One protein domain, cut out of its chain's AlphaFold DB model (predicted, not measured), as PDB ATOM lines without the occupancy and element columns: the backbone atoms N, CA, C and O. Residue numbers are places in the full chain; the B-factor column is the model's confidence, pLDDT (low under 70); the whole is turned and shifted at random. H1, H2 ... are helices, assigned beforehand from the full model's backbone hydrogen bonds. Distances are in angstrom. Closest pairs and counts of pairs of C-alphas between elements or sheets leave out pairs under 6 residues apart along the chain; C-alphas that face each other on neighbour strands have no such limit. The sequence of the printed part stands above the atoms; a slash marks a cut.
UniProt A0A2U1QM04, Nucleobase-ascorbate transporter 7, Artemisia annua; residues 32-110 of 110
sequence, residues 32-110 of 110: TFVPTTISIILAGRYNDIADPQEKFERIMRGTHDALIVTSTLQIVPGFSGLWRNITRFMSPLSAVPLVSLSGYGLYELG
ATOM      1  N   THR A  32     184.533 247.241 161.128       71.44
ATOM      2  CA  THR A  32     185.122 248.591 161.150       71.44
ATOM      3  C   THR A  32     186.588 248.608 160.687       71.44
ATOM      4  O   THR A  32     187.086 249.634 160.225       71.44
ATOM      5  N   PHE A  33     187.295 247.475 160.753       72.06
ATOM      6  CA  PHE A  33     188.684 247.389 160.287       72.06
ATOM      7  C   PHE A  33     188.817 247.272 158.764       72.06
ATOM      8  O   PHE A  33     189.894 247.530 158.225       72.06
ATOM      9  N   VAL A  34     187.737 246.942 158.054       76.38
ATOM     10  CA  VAL A  34     187.723 246.824 156.589       76.38
ATOM     11  C   VAL A  34     188.002 248.168 155.894       76.38
ATOM     12  O   VAL A  34     188.978 248.225 155.146       76.38
ATOM     13  N   PRO A  35     187.273 249.276 156.162       75.44
ATOM     14  CA  PRO A  35     187.572 250.568 155.534       75.44
ATOM     15  C   PRO A  35     188.971 251.085 155.899       75.44
ATOM     16  O   PRO A  35     189.648 251.690 155.072       75.44
ATOM     17  N   THR A  36     189.446 250.782 157.110       78.00
ATOM     18  CA  THR A  36     190.807 251.128 157.548       78.00
ATOM     19  C   THR A  36     191.861 250.377 156.728       78.00
ATOM     20  O   THR A  36     192.832 250.971 156.268       78.00
ATOM     21  N   THR A  37     191.645 249.085 156.475       79.94
ATOM     22  CA  THR A  37     192.545 248.259 155.655       79.94
ATOM     23  C   THR A  37     192.559 248.734 154.201       79.94
ATOM     24  O   THR A  37     193.629 248.880 153.614       79.94
ATOM     25  N   ILE A  38     191.393 249.061 153.638       80.25
ATOM     26  CA  ILE A  38     191.274 249.619 152.280       80.25
ATOM     27  C   ILE A  38     192.014 250.956 152.180       80.25
ATOM     28  O   ILE A  38     192.761 251.170 151.230       80.25
ATOM     29  N   SER A  39     191.883 251.825 153.186       80.12
ATOM     30  CA  SER A  39     192.610 253.097 153.235       80.12
ATOM     31  C   SER A  39     194.135 252.905 153.246       80.12
ATOM     32  O   SER A  39     194.846 253.642 152.564       80.12
ATOM     33  N   ILE A  40     194.646 251.879 153.942       80.81
ATOM     34  CA  ILE A  40     196.081 251.537 153.948       80.81
ATOM     35  C   ILE A  40     196.525 250.965 152.594       80.81
ATOM     36  O   ILE A  40     197.603 251.317 152.116       80.81
ATOM     37  N   ILE A  41     195.702 250.125 151.956       79.56
ATOM     38  CA  ILE A  41     195.981 249.568 150.620       79.56
ATOM     39  C   ILE A  41     196.049 250.681 149.567       79.56
ATOM     40  O   ILE A  41     196.935 250.664 148.710       79.56
ATOM     41  N   LEU A  42     195.139 251.655 149.644       76.06
ATOM     42  CA  LEU A  42     195.071 252.788 148.718       76.06
ATOM     43  C   LEU A  42     196.083 253.900 149.038       76.06
ATOM     44  O   LEU A  42     196.166 254.888 148.306       76.06
ATOM     45  N   ALA A  43     196.835 253.779 150.135       77.50
ATOM     46  CA  ALA A  43     197.766 254.810 150.555       77.50
ATOM     47  C   ALA A  43     198.884 254.983 149.517       77.50
ATOM     48  O   ALA A  43     199.630 254.050 149.207       77.50
ATOM     49  N   GLY A  44     199.066 256.222 149.050       70.00
ATOM     50  CA  GLY A  44     200.069 256.572 148.036       70.00
ATOM     51  C   GLY A  44     201.515 256.230 148.413       70.00
ATOM     52  O   GLY A  44     202.372 256.148 147.540       70.00
ATOM     53  N   ARG A  45     201.780 255.945 149.695       69.81
ATOM     54  CA  ARG A  45     203.080 255.497 150.215       69.81
ATOM     55  C   ARG A  45     203.547 254.155 149.631       69.81
ATOM     56  O   ARG A  45     204.736 253.866 149.681       69.81
ATOM     57  N   TYR A  46     202.634 253.347 149.090       67.12
ATOM     58  CA  TYR A  46     202.946 252.043 148.493       67.12
ATOM     59  C   TYR A  46     202.840 252.036 146.957       67.12
ATOM     60  O   TYR A  46     202.884 250.965 146.354       67.12
ATOM     61  N   ASN A  47     202.685 253.202 146.315       67.69
ATOM     62  CA  ASN A  47     202.627 253.313 144.849       67.69
ATOM     63  C   ASN A  47     204.004 253.303 144.169       67.69
ATOM     64  O   ASN A  47     204.066 253.093 142.966       67.69
ATOM     65  N   ASP A  48     205.083 253.494 144.929       71.94
ATOM     66  CA  ASP A  48     206.462 253.495 144.417       71.94
ATOM     67  C   ASP A  48     207.035 252.072 144.225       71.94
ATOM     68  O   ASP A  48     208.037 251.869 143.549       71.94
ATOM     69  N   ILE A  49     206.379 251.055 144.799       71.56
ATOM     70  CA  ILE A  49     206.824 249.659 144.742       71.56
ATOM     71  C   ILE A  49     206.197 248.993 143.513       71.56
ATOM     72  O   ILE A  49     204.983 248.778 143.471       71.56
ATOM     73  N   ALA A  50     207.029 248.666 142.523       71.50
ATOM     74  CA  ALA A  50     206.599 248.038 141.273       71.50
ATOM     75  C   ALA A  50     206.249 246.546 141.431       71.50
ATOM     76  O   ALA A  50     205.415 246.039 140.681       71.50
ATOM     77  N   ASP A  51     206.857 245.849 142.400       81.88
ATOM     78  CA  ASP A  51     206.592 244.429 142.632       81.88
ATOM     79  C   ASP A  51     205.314 244.214 143.475       81.88
ATOM     80  O   ASP A  51     205.213 244.705 144.608       81.88
ATOM     81  N   PRO A  52     204.315 243.477 142.957       77.94
ATOM     82  CA  PRO A  52     203.046 243.278 143.648       77.94
ATOM     83  C   PRO A  52     203.155 242.389 144.896       77.94
ATOM     84  O   PRO A  52     202.347 242.563 145.813       77.94
ATOM     85  N   GLN A  53     204.127 241.469 144.974       80.69
ATOM     86  CA  GLN A  53     204.305 240.628 146.163       80.69
ATOM     87  C   GLN A  53     204.950 241.421 147.299       80.69
ATOM     88  O   GLN A  53     204.436 241.417 148.420       80.69
ATOM     89  N   GLU A  54     206.003 242.182 147.002       81.44
ATOM     90  CA  GLU A  54     206.654 243.042 147.990       81.44
ATOM     91  C   GLU A  54     205.698 244.133 148.505       81.44
ATOM     92  O   GLU A  54     205.657 244.440 149.704       81.44
ATOM     93  N   LYS A  55     204.861 244.679 147.613       80.81
ATOM     94  CA  LYS A  55     203.789 245.609 147.983       80.81
ATOM     95  C   LYS A  55     202.800 244.966 148.958       80.81
ATOM     96  O   LYS A  55     202.470 245.579 149.975       80.81
ATOM     97  N   PHE A  56     202.353 243.739 148.685       80.75
ATOM     98  CA  PHE A  56     201.426 243.020 149.560       80.75
ATOM     99  C   PHE A  56     202.029 242.749 150.943       80.75
ATOM    100  O   PHE A  56     201.390 243.047 151.952       80.75
ATOM    101  N   GLU A  57     203.268 242.261 151.018       84.25
ATOM    102  CA  GLU A  57     203.928 241.975 152.299       84.25
ATOM    103  C   GLU A  57     204.103 243.230 153.163       84.25
ATOM    104  O   GLU A  57     203.826 243.208 154.368       84.25
ATOM    105  N   ARG A  58     204.505 244.351 152.551       83.44
ATOM    106  CA  ARG A  58     204.654 245.633 153.258       83.44
ATOM    107  C   ARG A  58     203.311 246.176 153.747       83.44
ATOM    108  O   ARG A  58     203.238 246.666 154.877       83.44
ATOM    109  N   ILE A  59     202.252 246.066 152.943       84.94
ATOM    110  CA  ILE A  59     200.894 246.470 153.341       84.94
ATOM    111  C   ILE A  59     200.376 245.586 154.481       84.94
ATOM    112  O   ILE A  59     199.835 246.108 155.459       84.94
ATOM    113  N   MET A  60     200.564 244.268 154.395       84.88
ATOM    114  CA  MET A  60     200.140 243.321 155.430       84.88
ATOM    115  C   MET A  60     200.847 243.580 156.760       84.88
ATOM    116  O   MET A  60     200.185 243.650 157.798       84.88
ATOM    117  N   ARG A  61     202.168 243.805 156.736       85.56
ATOM    118  CA  ARG A  61     202.933 244.184 157.934       85.56
ATOM    119  C   ARG A  61     202.442 245.512 158.512       85.56
ATOM    120  O   ARG A  61     202.091 245.570 159.684       85.56
ATOM    121  N   GLY A  62     202.315 246.544 157.674       85.50
ATOM    122  CA  GLY A  62     201.849 247.862 158.111       85.50
ATOM    123  C   GLY A  62     200.427 247.854 158.684       85.50
ATOM    124  O   GLY A  62     200.148 248.563 159.647       85.50
ATOM    125  N   THR A  63     199.537 247.028 158.131       86.69
ATOM    126  CA  THR A  63     198.169 246.857 158.642       86.69
ATOM    127  C   THR A  63     198.185 246.163 159.999       86.69
ATOM    128  O   THR A  63     197.498 246.599 160.918       86.69
ATOM    129  N   HIS A  64     198.999 245.117 160.158       84.12
ATOM    130  CA  HIS A  64     199.128 244.403 161.425       84.12
ATOM    131  C   HIS A  64     199.657 245.311 162.545       84.12
ATOM    132  O   HIS A  64     199.062 245.367 163.622       84.12
ATOM    133  N   ASP A  65     200.706 246.086 162.265       88.00
ATOM    134  CA  ASP A  65     201.276 247.040 163.220       88.00
ATOM    135  C   ASP A  65     200.256 248.124 163.602       88.00
ATOM    136  O   ASP A  65     200.074 248.437 164.782       88.00
ATOM    137  N   ALA A  66     199.526 248.657 162.615       87.69
ATOM    138  CA  ALA A  66     198.476 249.643 162.853       87.69
ATOM    139  C   ALA A  66     197.355 249.087 163.746       87.69
ATOM    140  O   ALA A  66     196.895 249.782 164.656       87.69
ATOM    141  N   LEU A  67     196.937 247.833 163.535       85.88
ATOM    142  CA  LEU A  67     195.922 247.174 164.361       85.88
ATOM    143  C   LEU A  67     196.397 246.974 165.804       85.88
ATOM    144  O   LEU A  67     195.613 247.201 166.728       85.88
ATOM    145  N   ILE A  68     197.664 246.605 166.015       87.50
ATOM    146  CA  ILE A  68     198.242 246.456 167.359       87.50
ATOM    147  C   ILE A  68     198.229 247.801 168.091       87.50
ATOM    148  O   ILE A  68     197.674 247.894 169.186       87.50
ATOM    149  N   VAL A  69     198.772 248.854 167.472       90.00
ATOM    150  CA  VAL A  69     198.849 250.192 168.086       90.00
ATOM    151  C   VAL A  69     197.454 250.739 168.384       90.00
ATOM    152  O   VAL A  69     197.208 251.242 169.482       90.00
ATOM    153  N   THR A  70     196.522 250.591 167.440       86.81
ATOM    154  CA  THR A  70     195.127 251.017 167.622       86.81
ATOM    155  C   THR A  70     194.468 250.261 168.775       86.81
ATOM    156  O   THR A  70     193.786 250.871 169.598       86.81
ATOM    157  N   SER A  71     194.717 248.953 168.894       84.81
ATOM    158  CA  SER A  71     194.178 248.130 169.982       84.81
ATOM    159  C   SER A  71     194.723 248.564 171.341       84.81
ATOM    160  O   SER A  71     193.953 248.746 172.281       84.81
ATOM    161  N   THR A  72     196.033 248.805 171.456       87.19
ATOM    162  CA  THR A  72     196.636 249.325 172.693       87.19
ATOM    163  C   THR A  72     196.057 250.691 173.057       87.19
ATOM    164  O   THR A  72     195.683 250.913 174.211       87.19
ATOM    165  N   LEU A  73     195.908 251.581 172.072       87.56
ATOM    166  CA  LEU A  73     195.318 252.902 172.272       87.56
ATOM    167  C   LEU A  73     193.848 252.823 172.679       87.56
ATOM    168  O   LEU A  73     193.402 253.694 173.409       87.56
ATOM    169  N   GLN A  74     193.103 251.802 172.256       81.44
ATOM    170  CA  GLN A  74     191.707 251.609 172.650       81.44
ATOM    171  C   GLN A  74     191.569 250.990 174.051       81.44
ATOM    172  O   GLN A  74     190.655 251.349 174.799       81.44
ATOM    173  N   ILE A  75     192.498 250.114 174.446       84.50
ATOM    174  CA  ILE A  75     192.510 249.473 175.770       84.50
ATOM    175  C   ILE A  75     192.773 250.493 176.886       84.50
ATOM    176  O   ILE A  75     192.076 250.465 177.897       84.50
ATOM    177  N   VAL A  76     193.721 251.421 176.713       85.25
ATOM    178  CA  VAL A  76     194.083 252.431 177.734       85.25
ATOM    179  C   VAL A  76     192.879 253.280 178.215       85.25
ATOM    180  O   VAL A  76     192.566 253.256 179.410       85.25
ATOM    181  N   PRO A  77     192.136 253.991 177.342       81.12
ATOM    182  CA  PRO A  77     190.938 254.732 177.716       81.12
ATOM    183  C   PRO A  77     189.781 253.803 178.104       81.12
ATOM    184  O   PRO A  77     188.992 254.168 178.979       81.12
ATOM    185  N   GLY A  78     189.703 252.602 177.515       78.81
ATOM    186  CA  GLY A  78     188.719 251.579 177.873       78.81
ATOM    187  C   GLY A  78     188.839 251.121 179.329       78.81
ATOM    188  O   GLY A  78     187.827 251.019 180.021       78.81
ATOM    189  N   PHE A  79     190.063 250.928 179.826       75.94
ATOM    190  CA  PHE A  79     190.326 250.505 181.204       75.94
ATOM    191  C   PHE A  79     190.281 251.667 182.207       75.94
ATOM    192  O   PHE A  79     189.879 251.486 183.352       75.94
ATOM    193  N   SER A  80     190.640 252.881 181.779       80.19
ATOM    194  CA  SER A  80     190.621 254.081 182.634       80.19
ATOM    195  C   SER A  80     189.215 254.617 182.967       80.19
ATOM    196  O   SER A  80     189.081 255.555 183.749       80.19
ATOM    197  N   GLY A  81     188.156 254.084 182.345       73.12
ATOM    198  CA  GLY A  81     186.780 254.561 182.528       73.12
ATOM    199  C   GLY A  81     186.455 255.891 181.829       73.12
ATOM    200  O   GLY A  81     185.285 256.284 181.795       73.12
ATOM    201  N   LEU A  82     187.438 256.547 181.192       77.44
ATOM    202  CA  LEU A  82     187.250 257.754 180.370       77.44
ATOM    203  C   LEU A  82     186.239 257.544 179.239       77.44
ATOM    204  O   LEU A  82     185.534 258.483 178.863       77.44
ATOM    205  N   TRP A  83     186.104 256.307 178.749       74.31
ATOM    206  CA  TRP A  83     185.127 255.960 177.719       74.31
ATOM    207  C   TRP A  83     183.695 256.349 178.107       74.31
ATOM    208  O   TRP A  83     182.945 256.830 177.264       74.31
ATOM    209  N   ARG A  84     183.327 256.251 179.395       70.12
ATOM    210  CA  ARG A  84     181.998 256.647 179.896       70.12
ATOM    211  C   ARG A  84     181.740 258.151 179.775       70.12
ATOM    212  O   ARG A  84     180.595 258.564 179.612       70.12
ATOM    213  N   ASN A  85     182.786 258.970 179.873       72.75
ATOM    214  CA  ASN A  85     182.668 260.414 179.699       72.75
ATOM    215  C   ASN A  85     182.537 260.775 178.212       72.75
ATOM    216  O   ASN A  85     181.715 261.610 177.854       72.75
ATOM    217  N   ILE A  86     183.290 260.092 177.343       71.56
ATOM    218  CA  ILE A  86     183.267 260.301 175.888       71.56
ATOM    219  C   ILE A  86     181.922 259.872 175.286       71.56
ATOM    220  O   ILE A  86     181.324 260.621 174.514       71.56
ATOM    221  N   THR A  87     181.385 258.711 175.674       70.19
ATOM    222  CA  THR A  87     180.082 258.240 175.173       70.19
ATOM    223  C   THR A  87     178.918 259.125 175.606       70.19
ATOM    224  O   THR A  87     177.896 259.146 174.931       70.19
ATOM    225  N   ARG A  88     179.072 259.922 176.673       70.50
ATOM    226  CA  ARG A  88     178.078 260.932 177.065       70.50
ATOM    227  C   ARG A  88     177.991 262.095 176.070       70.50
ATOM    228  O   ARG A  88     176.931 262.705 175.964       70.50
ATOM    229  N   PHE A  89     179.067 262.385 175.335       70.94
ATOM    230  CA  PHE A  89     179.056 263.374 174.251       70.94
ATOM    231  C   PHE A  89     178.446 262.820 172.959       70.94
ATOM    232  O   PHE A  89     177.897 263.580 172.164       70.94
ATOM    233  N   MET A  90     178.489 261.499 172.758       72.19
ATOM    234  CA  MET A  90     177.853 260.842 171.619       72.19
ATOM    235  C   MET A  90     176.369 260.617 171.903       72.19
ATOM    236  O   MET A  90     175.941 259.546 172.329       72.19
ATOM    237  N   SER A  91     175.560 261.651 171.675       78.06
ATOM    238  CA  SER A  91     174.107 261.502 171.729       78.06
ATOM    239  C   SER A  91     173.634 260.530 170.631       78.06
ATOM    240  O   SER A  91     174.251 260.470 169.559       78.06
ATOM    241  N   PRO A  92     172.533 259.784 170.845       73.19
ATOM    242  CA  PRO A  92     171.991 258.849 169.853       73.19
ATOM    243  C   PRO A  92     171.712 259.500 168.486       73.19
ATOM    244  O   PRO A  92     171.814 258.829 167.464       73.19
ATOM    245  N   LEU A  93     171.480 260.819 168.441       81.31
ATOM    246  CA  LEU A  93     171.361 261.603 167.205       81.31
ATOM    247  C   LEU A  93     172.637 261.613 166.346       81.31
ATOM    248  O   LEU A  93     172.543 261.698 165.127       81.31
ATOM    249  N   SER A  94     173.815 261.528 166.963       80.69
ATOM    250  CA  SER A  94     175.111 261.483 166.268       80.69
ATOM    251  C   SER A  94     175.572 260.056 165.954       80.69
ATOM    252  O   SER A  94     176.219 259.820 164.936       80.69
ATOM    253  N   ALA A  95     175.205 259.086 166.798       82.44
ATOM    254  CA  ALA A  95     175.614 257.694 166.636       82.44
ATOM    255  C   ALA A  95     174.893 257.004 165.468       82.44
ATOM    256  O   ALA A  95     175.522 256.264 164.716       82.44
ATOM    257  N   VAL A  96     173.593 257.271 165.289       84.44
ATOM    258  CA  VAL A  96     172.789 256.689 164.200       84.44
ATOM    259  C   VAL A  96     173.380 256.996 162.817       84.44
ATOM    260  O   VAL A  96     173.719 256.044 162.116       84.44
ATOM    261  N   PRO A  97     173.586 258.267 162.415       84.56
ATOM    262  CA  PRO A  97     174.152 258.561 161.102       84.56
ATOM    263  C   PRO A  97     175.582 258.032 160.951       84.56
ATOM    264  O   PRO A  97     175.934 257.577 159.868       84.56
ATOM    265  N   LEU A  98     176.392 258.010 162.016       82.56
ATOM    266  CA  LEU A  98     177.751 257.463 161.958       82.56
ATOM    267  C   LEU A  98     177.754 255.967 161.611       82.56
ATOM    268  O   LEU A  98     178.514 255.534 160.742       82.56
ATOM    269  N   VAL A  99     176.897 255.181 162.268       83.44
ATOM    270  CA  VAL A  99     176.777 253.740 162.007       83.44
ATOM    271  C   VAL A  99     176.158 253.492 160.631       83.44
ATOM    272  O   VAL A  99     176.670 252.659 159.884       83.44
ATOM    273  N   SER A 100     175.117 254.244 160.260       84.25
ATOM    274  CA  SER A 100     174.482 254.138 158.941       84.25
ATOM    275  C   SER A 100     175.449 254.452 157.800       84.25
ATOM    276  O   SER A 100     175.511 253.689 156.843       84.25
ATOM    277  N   LEU A 101     176.242 255.523 157.908       82.31
ATOM    278  CA  LEU A 101     177.222 255.898 156.882       82.31
ATOM    279  C   LEU A 101     178.396 254.916 156.820       82.31
ATOM    280  O   LEU A 101     178.847 254.583 155.728       82.31
ATOM    281  N   SER A 102     178.855 254.408 157.967       81.94
ATOM    282  CA  SER A 102     179.896 253.372 157.999       81.94
ATOM    283  C   SER A 102     179.417 252.081 157.329       81.94
ATOM    284  O   SER A 102     180.158 251.477 156.557       81.94
ATOM    285  N   GLY A 103     178.167 251.678 157.584       79.31
ATOM    286  CA  GLY A 103     177.541 250.528 156.932       79.31
ATOM    287  C   GLY A 103     177.305 250.744 155.435       79.31
ATOM    288  O   GLY A 103     177.578 249.846 154.646       79.31
ATOM    289  N   TYR A 104     176.864 251.939 155.033       79.81
ATOM    290  CA  TYR A 104     176.637 252.279 153.626       79.81
ATOM    291  C   TYR A 104     177.943 252.315 152.822       79.81
ATOM    292  O   TYR A 104     178.012 251.742 151.741       79.81
ATOM    293  N   GLY A 105     179.012 252.900 153.375       77.12
ATOM    294  CA  GLY A 105     180.327 252.902 152.727       77.12
ATOM    295  C   GLY A 105     180.892 251.493 152.529       77.12
ATOM    296  O   GLY A 105     181.544 251.230 151.527       77.12
ATOM    297  N   LEU A 106     180.606 250.573 153.454       68.75
ATOM    298  CA  LEU A 106     180.945 249.156 153.318       68.75
ATOM    299  C   LEU A 106     180.093 248.428 152.272       68.75
ATOM    300  O   LEU A 106     180.618 247.554 151.591       68.75
ATOM    301  N   TYR A 107     178.811 248.782 152.146       71.44
ATOM    302  CA  TYR A 107     177.907 248.218 151.141       71.44
ATOM    303  C   TYR A 107     178.314 248.604 149.714       71.44
ATOM    304  O   TYR A 107     178.291 247.764 148.830       71.44
ATOM    305  N   GLU A 108     178.756 249.842 149.494       64.69
ATOM    306  CA  GLU A 108     179.254 250.302 148.185       64.69
ATOM    307  C   GLU A 108     180.562 249.610 147.748       64.69
ATOM    308  O   GLU A 108     180.894 249.588 146.565       64.69
ATOM    309  N   LEU A 109     181.327 249.061 148.697       60.19
ATOM    310  CA  LEU A 109     182.606 248.385 148.455       60.19
ATOM    311  C   LEU A 109     182.470 246.856 148.293       60.19
ATOM    312  O   LEU A 109     183.489 246.200 148.060       60.19
ATOM    313  N   GLY A 110     181.261 246.298 148.459       49.03
ATOM    314  CA  GLY A 110     180.971 244.858 148.483       49.03
ATOM    315  C   GLY A 110     180.076 244.386 147.347       49.03
ATOM    316  O   GLY A 110     178.964 244.934 147.211       49.03
TER     317      GLY A 110
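AT A GLANCE: This is residues 32 to 110 of the 110 residues of the protein "Nucleobase-ascorbate transporter 7" of Artemisia annua (UniProt A0A2U1QM04). An open, loose frame of helices: the long helix H2 makes one side, short H3 makes the corner at its far end, and H4 folds back as the other side, with H1 lying between H2 and H4 in the gap. The printed part has 79 residues, with four named helices in the order H1, H2, H3, H4 and no named strand; the class is all helix. The whole is loose, with a radius of gyration of the C-alphas of 16.5 A, and only just flat, with spans of 48 by 31 by 17 A.

HOW THE PARTS SIT: H2, residues 52 to 79, touches H1, residues 33 to 41, with its residues 59 to 63 alone; the closest C-alphas, of Ile 41 and Ile 59, are 6.4 A apart. The two form a helical hairpin, opposite ways at a steep tilt of 41 degrees. H3, residues 83 to 89, is close to H2 but not clearly touching, about perpendicular at 89 degrees; the closest C-alphas, of Pro 77 and Trp 83, are 5.9 A apart. H4, residues 92 to 108, is close to H1 but not clearly touching, with the closest C-alphas, of Pro 35 and Leu 106, 7.1 A apart. H2 and H4 are apart. In H1 every O i to N i+4 pair is within hydrogen-bond range; in H2 23 of 24 are, in H4 12 of 13, and in H3 1 of 3, beside 3 of 4 O i to N i+3 pairs.

IN THESE COORDINATES: H2 is 40.3 A long, from C-alpha 52 at (203.046, 243.278, 143.648) to C-alpha 79 at (190.326, 250.505, 181.204). H1 measures 12.3 A, H3 10.2 A, and H4 24.4 A, ending with C-alpha 108 at (179.254, 250.302, 148.185).

THE WHOLE: The C-alphas farthest apart, of Asp 51 and Arg 88, are 47.7 A apart. The printed part has no cut and no long link. The pLDDT is under 70 at residues 45 to 47, 106 and 108 to 110.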